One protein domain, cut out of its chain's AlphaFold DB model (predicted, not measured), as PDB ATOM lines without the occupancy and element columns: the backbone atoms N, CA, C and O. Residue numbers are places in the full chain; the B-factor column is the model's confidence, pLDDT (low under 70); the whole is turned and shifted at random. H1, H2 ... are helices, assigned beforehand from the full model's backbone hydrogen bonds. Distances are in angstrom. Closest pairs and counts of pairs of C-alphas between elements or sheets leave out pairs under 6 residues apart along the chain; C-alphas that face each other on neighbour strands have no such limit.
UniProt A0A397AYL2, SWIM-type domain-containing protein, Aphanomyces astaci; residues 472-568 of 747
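AT A GLANCE: This is residues 472 to 568 of the 747 residues of the protein "SWIM-type domain-containing protein" of Aphanomyces astaci (UniProt A0A397AYL2). Two long helices, H2 and H1, meet near one end and spread apart as a V, with a loop, residues 508 to 521, at the joined end. Residues 472 to 491 of H1 and 535 to 568 of H2 stick out free. The printed part has 97 residues, with two named helices, H1 then H2, and no named strand: all helix. It is extended, with a radius of gyration of the C-alphas of 22.0 A and spans of 72 by 34 by 16 A.

HOW THE PARTS SIT: Start with H2, residues 522 to 568, which touches H1, residues 472 to 507, with residues 522 to 530 alone. H1 touches it with residues 496 to 507 alone; the closest C-alphas, of Tyr 503 and Ala 526, are 5.5 A apart. This helical hairpin runs opposite ways at a steep tilt of 38 degrees, only just past shallow. In H1 and H2 every O i to N i+4 pair is within hydrogen-bond range.

IN THESE COORDINATES: Find C-alpha 522 at (-27.044, 2.962, -0.374); H2 runs 68.6 A to C-alpha 568 at (-82.967, 36.522, -21.607). H1 runs 52.2 A from C-alpha 472 at (-77.623, 0.657, -6.128) to C-alpha 507.

THE WHOLE: The farthest C-alphas, of Ser 519 and Arg 568, are 72.9 A apart. The printed part has no cut, and the H1 to H2 link is long. Model confidence is under 70 at 27 residues, among them 510 to 520.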
ATOM      1  N   ARG A 472     -78.431   1.532  -5.257       70.06
ATOM      2  CA  ARG A 472     -77.623   0.657  -6.128       70.06
ATOM      3  C   ARG A 472     -76.673   1.434  -7.050       70.06
ATOM      4  O   ARG A 472     -75.585   0.944  -7.345       70.06
ATOM      5  N   HIS A 473     -77.085   2.613  -7.518       74.25
ATOM      6  CA  HIS A 473     -76.286   3.438  -8.428       74.25
ATOM      7  C   HIS A 473     -75.025   3.972  -7.733       74.25
ATOM      8  O   HIS A 473     -73.920   3.822  -8.249       74.25
ATOM      9  N   ASP A 474     -75.180   4.475  -6.510       72.88
ATOM     10  CA  ASP A 474     -74.093   5.070  -5.726       72.88
ATOM     11  C   ASP A 474     -73.085   3.997  -5.286       72.88
ATOM     12  O   ASP A 474     -71.876   4.181  -5.431       72.88
ATOM     13  N   ARG A 475     -73.576   2.804  -4.905       70.19
ATOM     14  CA  ARG A 475     -72.748   1.596  -4.725       70.19
ATOM     15  C   ARG A 475     -71.901   1.278  -5.962       70.19
ATOM     16  O   ARG A 475     -70.709   0.999  -5.829       70.19
ATOM     17  N   LEU A 476     -72.475   1.329  -7.168       74.12
ATOM     18  CA  LEU A 476     -71.737   1.090  -8.418       74.12
ATOM     19  C   LEU A 476     -70.726   2.205  -8.731       74.12
ATOM     20  O   LEU A 476     -69.631   1.904  -9.208       74.12
ATOM     21  N   ALA A 477     -71.057   3.467  -8.448       75.00
ATOM     22  CA  ALA A 477     -70.158   4.604  -8.639       75.00
ATOM     23  C   ALA A 477     -68.938   4.523  -7.705       75.00
ATOM     24  O   ALA A 477     -67.801   4.506  -8.181       75.00
ATOM     25  N   GLN A 478     -69.160   4.364  -6.397       74.62
ATOM     26  CA  GLN A 478     -68.087   4.214  -5.408       74.62
ATOM     27  C   GLN A 478     -67.208   2.988  -5.690       74.62
ATOM     28  O   GLN A 478     -65.987   3.074  -5.608       74.62
ATOM     29  N   THR A 479     -67.801   1.864  -6.116       74.12
ATOM     30  CA  THR A 479     -67.045   0.659  -6.510       74.12
ATOM     31  C   THR A 479     -66.095   0.934  -7.678       74.12
ATOM     32  O   THR A 479     -64.945   0.499  -7.641       74.12
ATOM     33  N   LYS A 480     -66.530   1.687  -8.699       72.62
ATOM     34  CA  LYS A 480     -65.665   2.084  -9.824       72.62
ATOM     35  C   LYS A 480     -64.525   3.004  -9.373       72.62
ATOM     36  O   LYS A 480     -63.393   2.809  -9.810       72.62
ATOM     37  N   VAL A 481     -64.804   3.964  -8.486       77.56
ATOM     38  CA  VAL A 481     -63.786   4.874  -7.928       77.56
ATOM     39  C   VAL A 481     -62.751   4.104  -7.105       77.56
ATOM     40  O   VAL A 481     -61.557   4.246  -7.359       77.56
ATOM     41  N   ALA A 482     -63.186   3.228  -6.194       73.69
ATOM     42  CA  ALA A 482     -62.296   2.403  -5.377       73.69
ATOM     43  C   ALA A 482     -61.425   1.468  -6.235       73.69
ATOM     44  O   ALA A 482     -60.210   1.424  -6.062       73.69
ATOM     45  N   MET A 483     -62.014   0.776  -7.219       70.12
ATOM     46  CA  MET A 483     -61.262  -0.073  -8.156       70.12
ATOM     47  C   MET A 483     -60.193   0.714  -8.925       70.12
ATOM     48  O   MET A 483     -59.071   0.229  -9.067       70.12
ATOM     49  N   ARG A 484     -60.504   1.937  -9.377       74.94
ATOM     50  CA  ARG A 484     -59.535   2.810 -10.054       74.94
ATOM     51  C   ARG A 484     -58.413   3.259  -9.114       74.94
ATOM     52  O   ARG A 484     -57.249   3.117  -9.464       74.94
ATOM     53  N   GLN A 485     -58.739   3.715  -7.903       76.56
ATOM     54  CA  GLN A 485     -57.741   4.095  -6.894       76.56
ATOM     55  C   GLN A 485     -56.787   2.940  -6.550       76.56
ATOM     56  O   GLN A 485     -55.593   3.163  -6.366       76.56
ATOM     57  N   LEU A 486     -57.287   1.703  -6.489       73.94
ATOM     58  CA  LEU A 486     -56.469   0.514  -6.233       73.94
ATOM     59  C   LEU A 486     -55.571   0.160  -7.432       73.94
ATOM     60  O   LEU A 486     -54.401  -0.164  -7.233       73.94
ATOM     61  N   GLN A 487     -56.063   0.298  -8.668       73.44
ATOM     62  CA  GLN A 487     -55.235   0.165  -9.875       73.44
ATOM     63  C   GLN A 487     -54.138   1.234  -9.947       73.44
ATOM     64  O   GLN A 487     -52.992   0.917 -10.258       73.44
ATOM     65  N   ASP A 488     -54.462   2.490  -9.642       73.06
ATOM     66  CA  ASP A 488     -53.509   3.599  -9.718       73.06
ATOM     67  C   ASP A 488     -52.460   3.526  -8.583       73.06
ATOM     68  O   ASP A 488     -51.284   3.801  -8.822       73.06
ATOM     69  N   ARG A 489     -52.824   3.011  -7.394       74.50
ATOM     70  CA  ARG A 489     -51.862   2.617  -6.339       74.50
ATOM     71  C   ARG A 489     -50.931   1.484  -6.785       74.50
ATOM     72  O   ARG A 489     -49.728   1.578  -6.559       74.50
ATOM     73  N   ALA A 490     -51.457   0.442  -7.431       73.81
ATOM     74  CA  ALA A 490     -50.643  -0.676  -7.918       73.81
ATOM     75  C   ALA A 490     -49.642  -0.232  -9.002       73.81
ATOM     76  O   ALA A 490     -48.477  -0.627  -8.960       73.81
ATOM     77  N   LYS A 491     -50.051   0.656  -9.924       74.19
ATOM     78  CA  LYS A 491     -49.132   1.302 -10.883       74.19
ATOM     79  C   LYS A 491     -48.030   2.074 -10.157       74.19
ATOM     80  O   LYS A 491     -46.859   1.842 -10.434       74.19
ATOM     81  N   ALA A 492     -48.392   2.930  -9.197       73.56
ATOM     82  CA  ALA A 492     -47.427   3.722  -8.435       73.56
ATOM     83  C   ALA A 492     -46.403   2.845  -7.689       73.56
ATOM     84  O   ALA A 492     -45.216   3.155  -7.707       73.56
ATOM     85  N   GLN A 493     -46.823   1.714  -7.107       77.00
ATOM     86  CA  GLN A 493     -45.906   0.744  -6.493       77.00
ATOM     87  C   GLN A 493     -44.921   0.135  -7.505       77.00
ATOM     88  O   GLN A 493     -43.739  -0.007  -7.192       77.00
ATOM     89  N   VAL A 494     -45.371  -0.192  -8.723       77.69
ATOM     90  CA  VAL A 494     -44.487  -0.692  -9.793       77.69
ATOM     91  C   VAL A 494     -43.485   0.382 -10.226       77.69
ATOM     92  O   VAL A 494     -42.296   0.073 -10.319       77.69
ATOM     93  N   THR A 495     -43.930   1.630 -10.414       73.88
ATOM     94  CA  THR A 495     -43.063   2.775 -10.740       73.88
ATOM     95  C   THR A 495     -42.021   3.010  -9.646       73.88
ATOM     96  O   THR A 495     -40.832   2.911  -9.925       73.88
ATOM     97  N   MET A 496     -42.430   3.167  -8.379       72.50
ATOM     98  CA  MET A 496     -41.497   3.355  -7.256       72.50
ATOM     99  C   MET A 496     -40.487   2.204  -7.128       72.50
ATOM    100  O   MET A 496     -39.328   2.432  -6.791       72.50
ATOM    101  N   ALA A 497     -40.886   0.964  -7.430       76.06
ATOM    102  CA  ALA A 497     -39.969  -0.173  -7.446       76.06
ATOM    103  C   ALA A 497     -39.008  -0.156  -8.651       76.06
ATOM    104  O   ALA A 497     -37.895  -0.672  -8.551       76.06
ATOM    105  N   MET A 498     -39.407   0.371  -9.813       76.38
ATOM    106  CA  MET A 498     -38.502   0.606 -10.949       76.38
ATOM    107  C   MET A 498     -37.501   1.716 -10.621       76.38
ATOM    108  O   MET A 498     -36.298   1.475 -10.703       76.38
ATOM    109  N   ASP A 499     -37.984   2.856 -10.133       73.00
ATOM    110  CA  ASP A 499     -37.153   3.998  -9.756       73.00
ATOM    111  C   ASP A 499     -36.147   3.610  -8.657       73.00
ATOM    112  O   ASP A 499     -34.964   3.913  -8.774       73.00
ATOM    113  N   LEU A 500     -36.552   2.833  -7.642       74.88
ATOM    114  CA  LEU A 500     -35.637   2.317  -6.610       74.88
ATOM    115  C   LEU A 500     -34.506   1.455  -7.178       74.88
ATOM    116  O   LEU A 500     -33.385   1.513  -6.677       74.88
ATOM    117  N   ARG A 501     -34.762   0.671  -8.232       79.19
ATOM    118  CA  ARG A 501     -33.710  -0.106  -8.913       79.19
ATOM    119  C   ARG A 501     -32.779   0.791  -9.731       79.19
ATOM    120  O   ARG A 501     -31.589   0.495  -9.803       79.19
ATOM    121  N   TRP A 502     -33.289   1.886 -10.292       74.56
ATOM    122  CA  TRP A 502     -32.498   2.884 -11.018       74.56
ATOM    123  C   TRP A 502     -31.614   3.717 -10.076       74.56
ATOM    124  O   TRP A 502     -30.402   3.765 -10.272       74.56
ATOM    125  N   TYR A 503     -32.174   4.279  -8.999       69.50
ATOM    126  CA  TYR A 503     -31.412   5.038  -7.999       69.50
ATOM    127  C   TYR A 503     -30.382   4.167  -7.270       69.50
ATOM    128  O   TYR A 503     -29.247   4.609  -7.109       69.50
ATOM    129  N   LYS A 504     -30.709   2.913  -6.913       71.06
ATOM    130  CA  LYS A 504     -29.703   1.974  -6.382       71.06
ATOM    131  C   LYS A 504     -28.558   1.739  -7.368       71.06
ATOM    132  O   LYS A 504     -27.412   1.734  -6.939       71.06
ATOM    133  N   ARG A 505     -28.849   1.587  -8.670       74.06
ATOM    134  CA  ARG A 505     -27.818   1.408  -9.706       74.06
ATOM    135  C   ARG A 505     -26.935   2.649  -9.862       74.06
ATOM    136  O   ARG A 505     -25.723   2.497  -9.939       74.06
ATOM    137  N   LYS A 506     -27.511   3.857  -9.880       71.56
ATOM    138  CA  LYS A 506     -26.722   5.102  -9.913       71.56
ATOM    139  C   LYS A 506     -25.840   5.248  -8.672       71.56
ATOM    140  O   LYS A 506     -24.661   5.541  -8.818       71.56
ATOM    141  N   ALA A 507     -26.374   4.972  -7.485       67.06
ATOM    142  CA  ALA A 507     -25.618   5.054  -6.238       67.06
ATOM    143  C   ALA A 507     -24.466   4.030  -6.178       67.06
ATOM    144  O   ALA A 507     -23.364   4.384  -5.778       67.06
ATOM    145  N   SER A 508     -24.663   2.797  -6.666       71.12
ATOM    146  CA  SER A 508     -23.578   1.805  -6.800       71.12
ATOM    147  C   SER A 508     -22.524   2.142  -7.867       71.12
ATOM    148  O   SER A 508     -21.545   1.416  -7.989       71.12
ATOM    149  N   LEU A 509     -22.732   3.204  -8.651       76.38
ATOM    150  CA  LEU A 509     -21.791   3.723  -9.651       76.38
ATOM    151  C   LEU A 509     -21.215   5.097  -9.248       76.38
ATOM    152  O   LEU A 509     -20.544   5.725 -10.057       76.38
ATOM    153  N   GLY A 510     -21.528   5.614  -8.051       67.12
ATOM    154  CA  GLY A 510     -21.159   6.973  -7.621       67.12
ATOM    155  C   GLY A 510     -21.936   8.112  -8.307       67.12
ATOM    156  O   GLY A 510     -21.790   9.272  -7.942       67.12
ATOM    157  N   LEU A 511     -22.821   7.807  -9.263       66.25
ATOM    158  CA  LEU A 511     -23.504   8.772 -10.140       66.25
ATOM    159  C   LEU A 511     -24.741   9.441  -9.494       66.25
ATOM    160  O   LEU A 511     -25.758   9.662 -10.163       66.25
ATOM    161  N   THR A 512     -24.698   9.733  -8.192       61.94
ATOM    162  CA  THR A 512     -25.791  10.379  -7.440       61.94
ATOM    163  C   THR A 512     -25.449  11.807  -7.034       61.94
ATOM    164  O   THR A 512     -24.753  12.030  -6.054       61.94
ATOM    165  N   THR A 513     -26.038  12.774  -7.734       53.88
ATOM    166  CA  THR A 513     -25.838  14.226  -7.568       53.88
ATOM    167  C   THR A 513     -26.564  14.854  -6.365       53.88
ATOM    168  O   THR A 513     -26.751  16.068  -6.324       53.88
ATOM    169  N   HIS A 514     -27.024  14.058  -5.395       53.28
ATOM    170  CA  HIS A 514     -27.728  14.561  -4.211       53.28
ATOM    171  C   HIS A 514     -26.840  14.463  -2.974       53.28
ATOM    172  O   HIS A 514     -26.476  13.360  -2.569       53.28
ATOM    173  N   ALA A 515     -26.570  15.612  -2.351       48.91
ATOM    174  CA  ALA A 515     -25.885  15.716  -1.068       48.91
ATOM    175  C   ALA A 515     -26.731  15.088   0.058       48.91
ATOM    176  O   ALA A 515     -27.585  15.733   0.665       48.91
ATOM    177  N   LEU A 516     -26.500  13.798   0.296       52.19
ATOM    178  CA  LEU A 516     -26.881  13.060   1.495       52.19
ATOM    179  C   LEU A 516     -25.621  12.348   1.987       52.19
ATOM    180  O   LEU A 516     -24.994  11.632   1.200       52.19
ATOM    181  N   ASP A 517     -25.291  12.552   3.262       52.16
ATOM    182  CA  ASP A 517     -23.995  12.227   3.866       52.16
ATOM    183  C   ASP A 517     -23.432  10.858   3.465       52.16
ATOM    184  O   ASP A 517     -24.140   9.847   3.360       52.16
ATOM    185  N   GLU A 518     -22.110  10.812   3.285       54.62
ATOM    186  CA  GLU A 518     -21.408   9.633   2.773       54.62
ATOM    187  C   GLU A 518     -21.453   8.409   3.703       54.62
ATOM    188  O   GLU A 518     -21.123   7.300   3.282       54.62
ATOM    189  N   SER A 519     -21.964   8.582   4.923       54.81
ATOM    190  CA  SER A 519     -22.066   7.591   5.998       54.81
ATOM    191  C   SER A 519     -23.283   6.649   5.933       54.81
ATOM    192  O   SER A 519     -23.311   5.652   6.656       54.81
ATOM    193  N   GLY A 520     -24.299   6.919   5.100       60.28
ATOM    194  CA  GLY A 520     -25.549   6.130   5.068       60.28
ATOM    195  C   GLY A 520     -25.565   4.938   4.092       60.28
ATOM    196  O   GLY A 520     -24.959   4.997   3.021       60.28
ATOM    197  N   ASP A 521     -26.344   3.887   4.385       72.75
ATOM    198  CA  ASP A 521     -26.594   2.758   3.462       72.75
ATOM    199  C   ASP A 521     -27.186   3.242   2.122       72.75
ATOM    200  O   ASP A 521     -28.164   3.995   2.071       72.75
ATOM    201  N   VAL A 522     -26.614   2.748   1.019       65.12
ATOM    202  CA  VAL A 522     -27.044   2.962  -0.374       65.12
ATOM    203  C   VAL A 522     -28.553   2.747  -0.564       65.12
ATOM    204  O   VAL A 522     -29.210   3.478  -1.310       65.12
ATOM    205  N   THR A 523     -29.140   1.766   0.126       67.88
ATOM    206  CA  THR A 523     -30.586   1.501   0.102       67.88
ATOM    207  C   THR A 523     -31.393   2.635   0.723       67.88
ATOM    208  O   THR A 523     -32.425   3.013   0.167       67.88
ATOM    209  N   GLN A 524     -30.925   3.180   1.846       69.12
ATOM    210  CA  GLN A 524     -31.604   4.238   2.589       69.12
ATOM    211  C   GLN A 524     -31.514   5.572   1.838       69.12
ATOM    212  O   GLN A 524     -32.537   6.230   1.650       69.12
ATOM    213  N   ARG A 525     -30.337   5.918   1.289       65.94
ATOM    214  CA  ARG A 525     -30.170   7.111   0.434       65.94
ATOM    215  C   ARG A 525     -31.084   7.061  -0.796       65.94
ATOM    216  O   ARG A 525     -31.796   8.026  -1.077       65.94
ATOM    217  N   ALA A 526     -31.165   5.913  -1.476       66.06
ATOM    218  CA  ALA A 526     -32.087   5.731  -2.599       66.06
ATOM    219  C   ALA A 526     -33.571   5.875  -2.187       66.06
ATOM    220  O   ALA A 526     -34.357   6.469  -2.922       66.06
ATOM    221  N   GLN A 527     -33.967   5.382  -1.007       71.44
ATOM    222  CA  GLN A 527     -35.331   5.551  -0.482       71.44
ATOM    223  C   GLN A 527     -35.653   7.003  -0.090       71.44
ATOM    224  O   GLN A 527     -36.778   7.459  -0.319       71.44
ATOM    225  N   ALA A 528     -34.685   7.750   0.448       69.62
ATOM    226  CA  ALA A 528     -34.843   9.163   0.790       69.62
ATOM    227  C   ALA A 528     -35.117  10.021  -0.459       69.62
ATOM    228  O   ALA A 528     -36.135  10.718  -0.509       69.62
ATOM    229  N   ILE A 529     -34.289   9.884  -1.503       69.31
ATOM    230  CA  ILE A 529     -34.423  10.629  -2.771       69.31
ATOM    231  C   ILE A 529     -35.786  10.357  -3.430       69.31
ATOM    232  O   ILE A 529     -36.491  11.291  -3.824       69.31
ATOM    233  N   LEU A 530     -36.221   9.091  -3.480       70.38
ATOM    234  CA  LEU A 530     -37.559   8.727  -3.970       70.38
ATOM    235  C   LEU A 530     -38.680   9.372  -3.162       70.38
ATOM    236  O   LEU A 530     -39.673   9.821  -3.730       70.38
ATOM    237  N   THR A 531     -38.541   9.401  -1.838       74.38
ATOM    238  CA  THR A 531     -39.558   9.964  -0.948       74.38
ATOM    239  C   THR A 531     -39.677  11.473  -1.159       74.38
ATOM    240  O   THR A 531     -40.792  11.988  -1.217       74.38
ATOM    241  N   GLN A 532     -38.557  12.176  -1.346       74.94
ATOM    242  CA  GLN A 532     -38.533  13.604  -1.670       74.94
ATOM    243  C   GLN A 532     -39.153  13.884  -3.047       74.94
ATOM    244  O   GLN A 532     -40.079  14.694  -3.138       74.94
ATOM    245  N   LYS A 533     -38.739  13.155  -4.095       74.50
ATOM    246  CA  LYS A 533     -39.327  13.271  -5.441       74.50
ATOM    247  C   LYS A 533     -40.833  12.993  -5.429       74.50
ATOM    248  O   LYS A 533     -41.610  13.775  -5.961       74.50
ATOM    249  N   HIS A 534     -41.272  11.935  -4.751       72.81
ATOM    250  CA  HIS A 534     -42.687  11.576  -4.660       72.81
ATOM    251  C   HIS A 534     -43.526  12.625  -3.903       72.81
ATOM    252  O   HIS A 534     -44.669  12.871  -4.294       72.81
ATOM    253  N   ARG A 535     -42.979  13.297  -2.874       70.94
ATOM    254  CA  ARG A 535     -43.634  14.464  -2.242       70.94
ATOM    255  C   ARG A 535     -43.770  15.628  -3.228       70.94
ATOM    256  O   ARG A 535     -44.855  16.198  -3.330       70.94
ATOM    257  N   HIS A 536     -42.705  15.956  -3.962       72.38
ATOM    258  CA  HIS A 536     -42.706  17.033  -4.955       72.38
ATOM    259  C   HIS A 536     -43.728  16.769  -6.074       72.38
ATOM    260  O   HIS A 536     -44.610  17.591  -6.325       72.38
ATOM    261  N   ASP A 537     -43.703  15.566  -6.651       71.62
ATOM    262  CA  ASP A 537     -44.657  15.106  -7.660       71.62
ATOM    263  C   ASP A 537     -46.108  15.151  -7.156       71.62
ATOM    264  O   ASP A 537     -47.013  15.488  -7.919       71.62
ATOM    265  N   GLN A 538     -46.362  14.809  -5.885       69.56
ATOM    266  CA  GLN A 538     -47.695  14.940  -5.290       69.56
ATOM    267  C   GLN A 538     -48.108  16.399  -5.082       69.56
ATOM    268  O   GLN A 538     -49.282  16.710  -5.282       69.56
ATOM    269  N   SER A 539     -47.187  17.288  -4.707       68.12
ATOM    270  CA  SER A 539     -47.465  18.724  -4.569       68.12
ATOM    271  C   SER A 539     -47.837  19.343  -5.922       68.12
ATOM    272  O   SER A 539     -48.912  19.928  -6.066       68.12
ATOM    273  N   SER A 540     -47.024  19.085  -6.952       70.50
ATOM    274  CA  SER A 540     -47.285  19.502  -8.335       70.50
ATOM    275  C   SER A 540     -48.627  18.965  -8.856       70.50
ATOM    276  O   SER A 540     -49.465  19.733  -9.331       70.50
ATOM    277  N   LYS A 541     -48.916  17.667  -8.658       68.88
ATOM    278  CA  LYS A 541     -50.210  17.065  -9.038       68.88
ATOM    279  C   LYS A 541     -51.398  17.692  -8.301       68.88
ATOM    280  O   LYS A 541     -52.429  17.904  -8.931       68.88
ATOM    281  N   ARG A 542     -51.270  18.028  -7.010       65.75
ATOM    282  CA  ARG A 542     -52.321  18.742  -6.255       65.75
ATOM    283  C   ARG A 542     -52.570  20.136  -6.827       65.75
ATOM    284  O   ARG A 542     -53.730  20.460  -7.066       65.75
ATOM    285  N   SER A 543     -51.507  20.900  -7.095       69.19
ATOM    286  CA  SER A 543     -51.580  22.234  -7.710       69.19
ATOM    287  C   SER A 543     -52.284  22.187  -9.072       69.19
ATOM    288  O   SER A 543     -53.290  22.868  -9.293       69.19
ATOM    289  N   HIS A 544     -51.850  21.282  -9.952       68.75
ATOM    290  CA  HIS A 544     -52.443  21.107 -11.276       68.75
ATOM    291  C   HIS A 544     -53.917  20.651 -11.214       68.75
ATOM    292  O   HIS A 544     -54.749  21.130 -11.988       68.75
ATOM    293  N   ASP A 545     -54.288  19.782 -10.264       69.75
ATOM    294  CA  ASP A 545     -55.690  19.407 -10.028       69.75
ATOM    295  C   ASP A 545     -56.532  20.568  -9.473       69.75
ATOM    296  O   ASP A 545     -57.718  20.661  -9.803       69.75
ATOM    297  N   THR A 546     -55.974  21.465  -8.649       76.06
ATOM    298  CA  THR A 546     -56.684  22.680  -8.213       76.06
ATOM    299  C   THR A 546     -56.900  23.656  -9.366       76.06
ATOM    300  O   THR A 546     -58.034  24.100  -9.554       76.06
ATOM    301  N   THR A 547     -55.894  23.896 -10.212       77.12
ATOM    302  CA  THR A 547     -56.037  24.723 -11.424       77.12
ATOM    303  C   THR A 547     -57.065  24.122 -12.384       77.12
ATOM    304  O   THR A 547     -57.972  24.817 -12.843       77.12
ATOM    305  N   ARG A 548     -57.029  22.802 -12.611       75.94
ATOM    306  CA  ARG A 548     -58.008  22.104 -13.462       75.94
ATOM    307  C   ARG A 548     -59.440  22.193 -12.921       75.94
ATOM    308  O   ARG A 548     -60.377  22.333 -13.707       75.94
ATOM    309  N   LYS A 549     -59.631  22.143 -11.596       78.62
ATOM    310  CA  LYS A 549     -60.938  22.374 -10.949       78.62
ATOM    311  C   LYS A 549     -61.386  23.831 -11.069       78.62
ATOM    312  O   LYS A 549     -62.563  24.066 -11.322       78.62
ATOM    313  N   HIS A 550     -60.471  24.792 -10.934       80.44
ATOM    314  CA  HIS A 550     -60.767  26.214 -11.112       80.44
ATOM    315  C   HIS A 550     -61.264  26.504 -12.535       80.44
ATOM    316  O   HIS A 550     -62.360  27.038 -12.697       80.44
ATOM    317  N   VAL A 551     -60.531  26.046 -13.558       81.81
ATOM    318  CA  VAL A 551     -60.929  26.172 -14.971       81.81
ATOM    319  C   VAL A 551     -62.258  25.459 -15.244       81.81
ATOM    320  O   VAL A 551     -63.132  26.025 -15.894       81.81
ATOM    321  N   HIS A 552     -62.483  24.257 -14.696       82.75
ATOM    322  CA  HIS A 552     -63.783  23.588 -14.836       82.75
ATOM    323  C   HIS A 552     -64.929  24.408 -14.221       82.75
ATOM    324  O   HIS A 552     -65.981  24.547 -14.840       82.75
ATOM    325  N   ASN A 553     -64.727  24.998 -13.041       84.31
ATOM    326  CA  ASN A 553     -65.730  25.835 -12.383       84.31
ATOM    327  C   ASN A 553     -65.971  27.165 -13.123       84.31
ATOM    328  O   ASN A 553     -67.112  27.625 -13.173       84.31
ATOM    329  N   GLN A 554     -64.943  27.762 -13.738       86.56
ATOM    330  CA  GLN A 554     -65.107  28.908 -14.641       86.56
ATOM    331  C   GLN A 554     -65.924  28.527 -15.883       86.56
ATOM    332  O   GLN A 554     -66.894  29.209 -16.197       86.56
ATOM    333  N   LEU A 555     -65.614  27.404 -16.539       84.31
ATOM    334  CA  LEU A 555     -66.372  26.918 -17.700       84.31
ATOM    335  C   LEU A 555     -67.837  26.595 -17.355       84.31
ATOM    336  O   LEU A 555     -68.726  26.892 -18.148       84.31
ATOM    337  N   GLN A 556     -68.113  26.054 -16.162       86.50
ATOM    338  CA  GLN A 556     -69.483  25.862 -15.661       86.50
ATOM    339  C   GLN A 556     -70.222  27.196 -15.465       86.50
ATOM    340  O   GLN A 556     -71.394  27.295 -15.826       86.50
ATOM    341  N   ARG A 557     -69.549  28.236 -14.942       87.50
ATOM    342  CA  ARG A 557     -70.120  29.592 -14.827       87.50
ATOM    343  C   ARG A 557     -70.405  30.191 -16.202       87.50
ATOM    344  O   ARG A 557     -71.549  30.526 -16.468       87.50
ATOM    345  N   ILE A 558     -69.429  30.189 -17.111       86.31
ATOM    346  CA  ILE A 558     -69.585  30.679 -18.492       86.31
ATOM    347  C   ILE A 558     -70.735  29.955 -19.212       86.31
ATOM    348  O   ILE A 558     -71.542  30.595 -19.882       86.31
ATOM    349  N   ALA A 559     -70.876  28.637 -19.039       81.31
ATOM    350  CA  ALA A 559     -71.993  27.877 -19.601       81.31
ATOM    351  C   ALA A 559     -73.353  28.248 -18.972       81.31
ATOM    352  O   ALA A 559     -74.361  28.311 -19.682       81.31
ATOM    353  N   ALA A 560     -73.397  28.519 -17.664       85.69
ATOM    354  CA  ALA A 560     -74.595  28.997 -16.977       85.69
ATOM    355  C   ALA A 560     -74.978  30.425 -17.408       85.69
ATOM    356  O   ALA A 560     -76.150  30.679 -17.681       85.69
ATOM    357  N   ASP A 561     -74.004  31.323 -17.554       85.88
ATOM    358  CA  ASP A 561     -74.203  32.701 -18.005       85.88
ATOM    359  C   ASP A 561     -74.610  32.763 -19.479       85.88
ATOM    360  O   ASP A 561     -75.536  33.496 -19.825       85.88
ATOM    361  N   ALA A 562     -74.021  31.931 -20.344       80.88
ATOM    362  CA  ALA A 562     -74.447  31.773 -21.734       80.88
ATOM    363  C   ALA A 562     -75.876  31.208 -21.834       80.88
ATOM    364  O   ALA A 562     -76.676  31.680 -22.647       80.88
ATOM    365  N   LYS A 563     -76.241  30.246 -20.972       83.69
ATOM    366  CA  LYS A 563     -77.616  29.731 -20.871       83.69
ATOM    367  C   LYS A 563     -78.588  30.822 -20.412       83.69
ATOM    368  O   LYS A 563     -79.610  31.018 -21.062       83.69
ATOM    369  N   ALA A 564     -78.264  31.549 -19.344       81.38
ATOM    370  CA  ALA A 564     -79.089  32.636 -18.824       81.38
ATOM    371  C   ALA A 564     -79.198  33.800 -19.824       81.38
ATOM    372  O   ALA A 564     -80.260  34.400 -19.960       81.38
ATOM    373  N   SER A 565     -78.131  34.089 -20.574       79.38
ATOM    374  CA  SER A 565     -78.138  35.067 -21.662       79.38
ATOM    375  C   SER A 565     -79.084  34.635 -22.780       79.38
ATOM    376  O   SER A 565     -79.974  35.393 -23.149       79.38
ATOM    377  N   ARG A 566     -79.000  33.375 -23.229       74.69
ATOM    378  CA  ARG A 566     -79.922  32.804 -24.222       74.69
ATOM    379  C   ARG A 566     -81.380  32.829 -23.749       74.69
ATOM    380  O   ARG A 566     -82.267  33.129 -24.543       74.69
ATOM    381  N   GLU A 567     -81.633  32.551 -22.471       75.06
ATOM    382  CA  GLU A 567     -82.970  32.644 -21.868       75.06
ATOM    383  C   GLU A 567     -83.488  34.097 -21.862       75.06
ATOM    384  O   GLU A 567     -84.614  34.330 -22.305       75.06
ATOM    385  N   ARG A 568     -82.647  35.083 -21.506       72.00
ATOM    386  CA  ARG A 568     -82.967  36.522 -21.607       72.00
ATOM    387  C   ARG A 568     -83.214  36.973 -23.053       72.00
ATOM    388  O   ARG A 568     -84.209  37.646 -23.310       72.00
TER     389      ARG A 568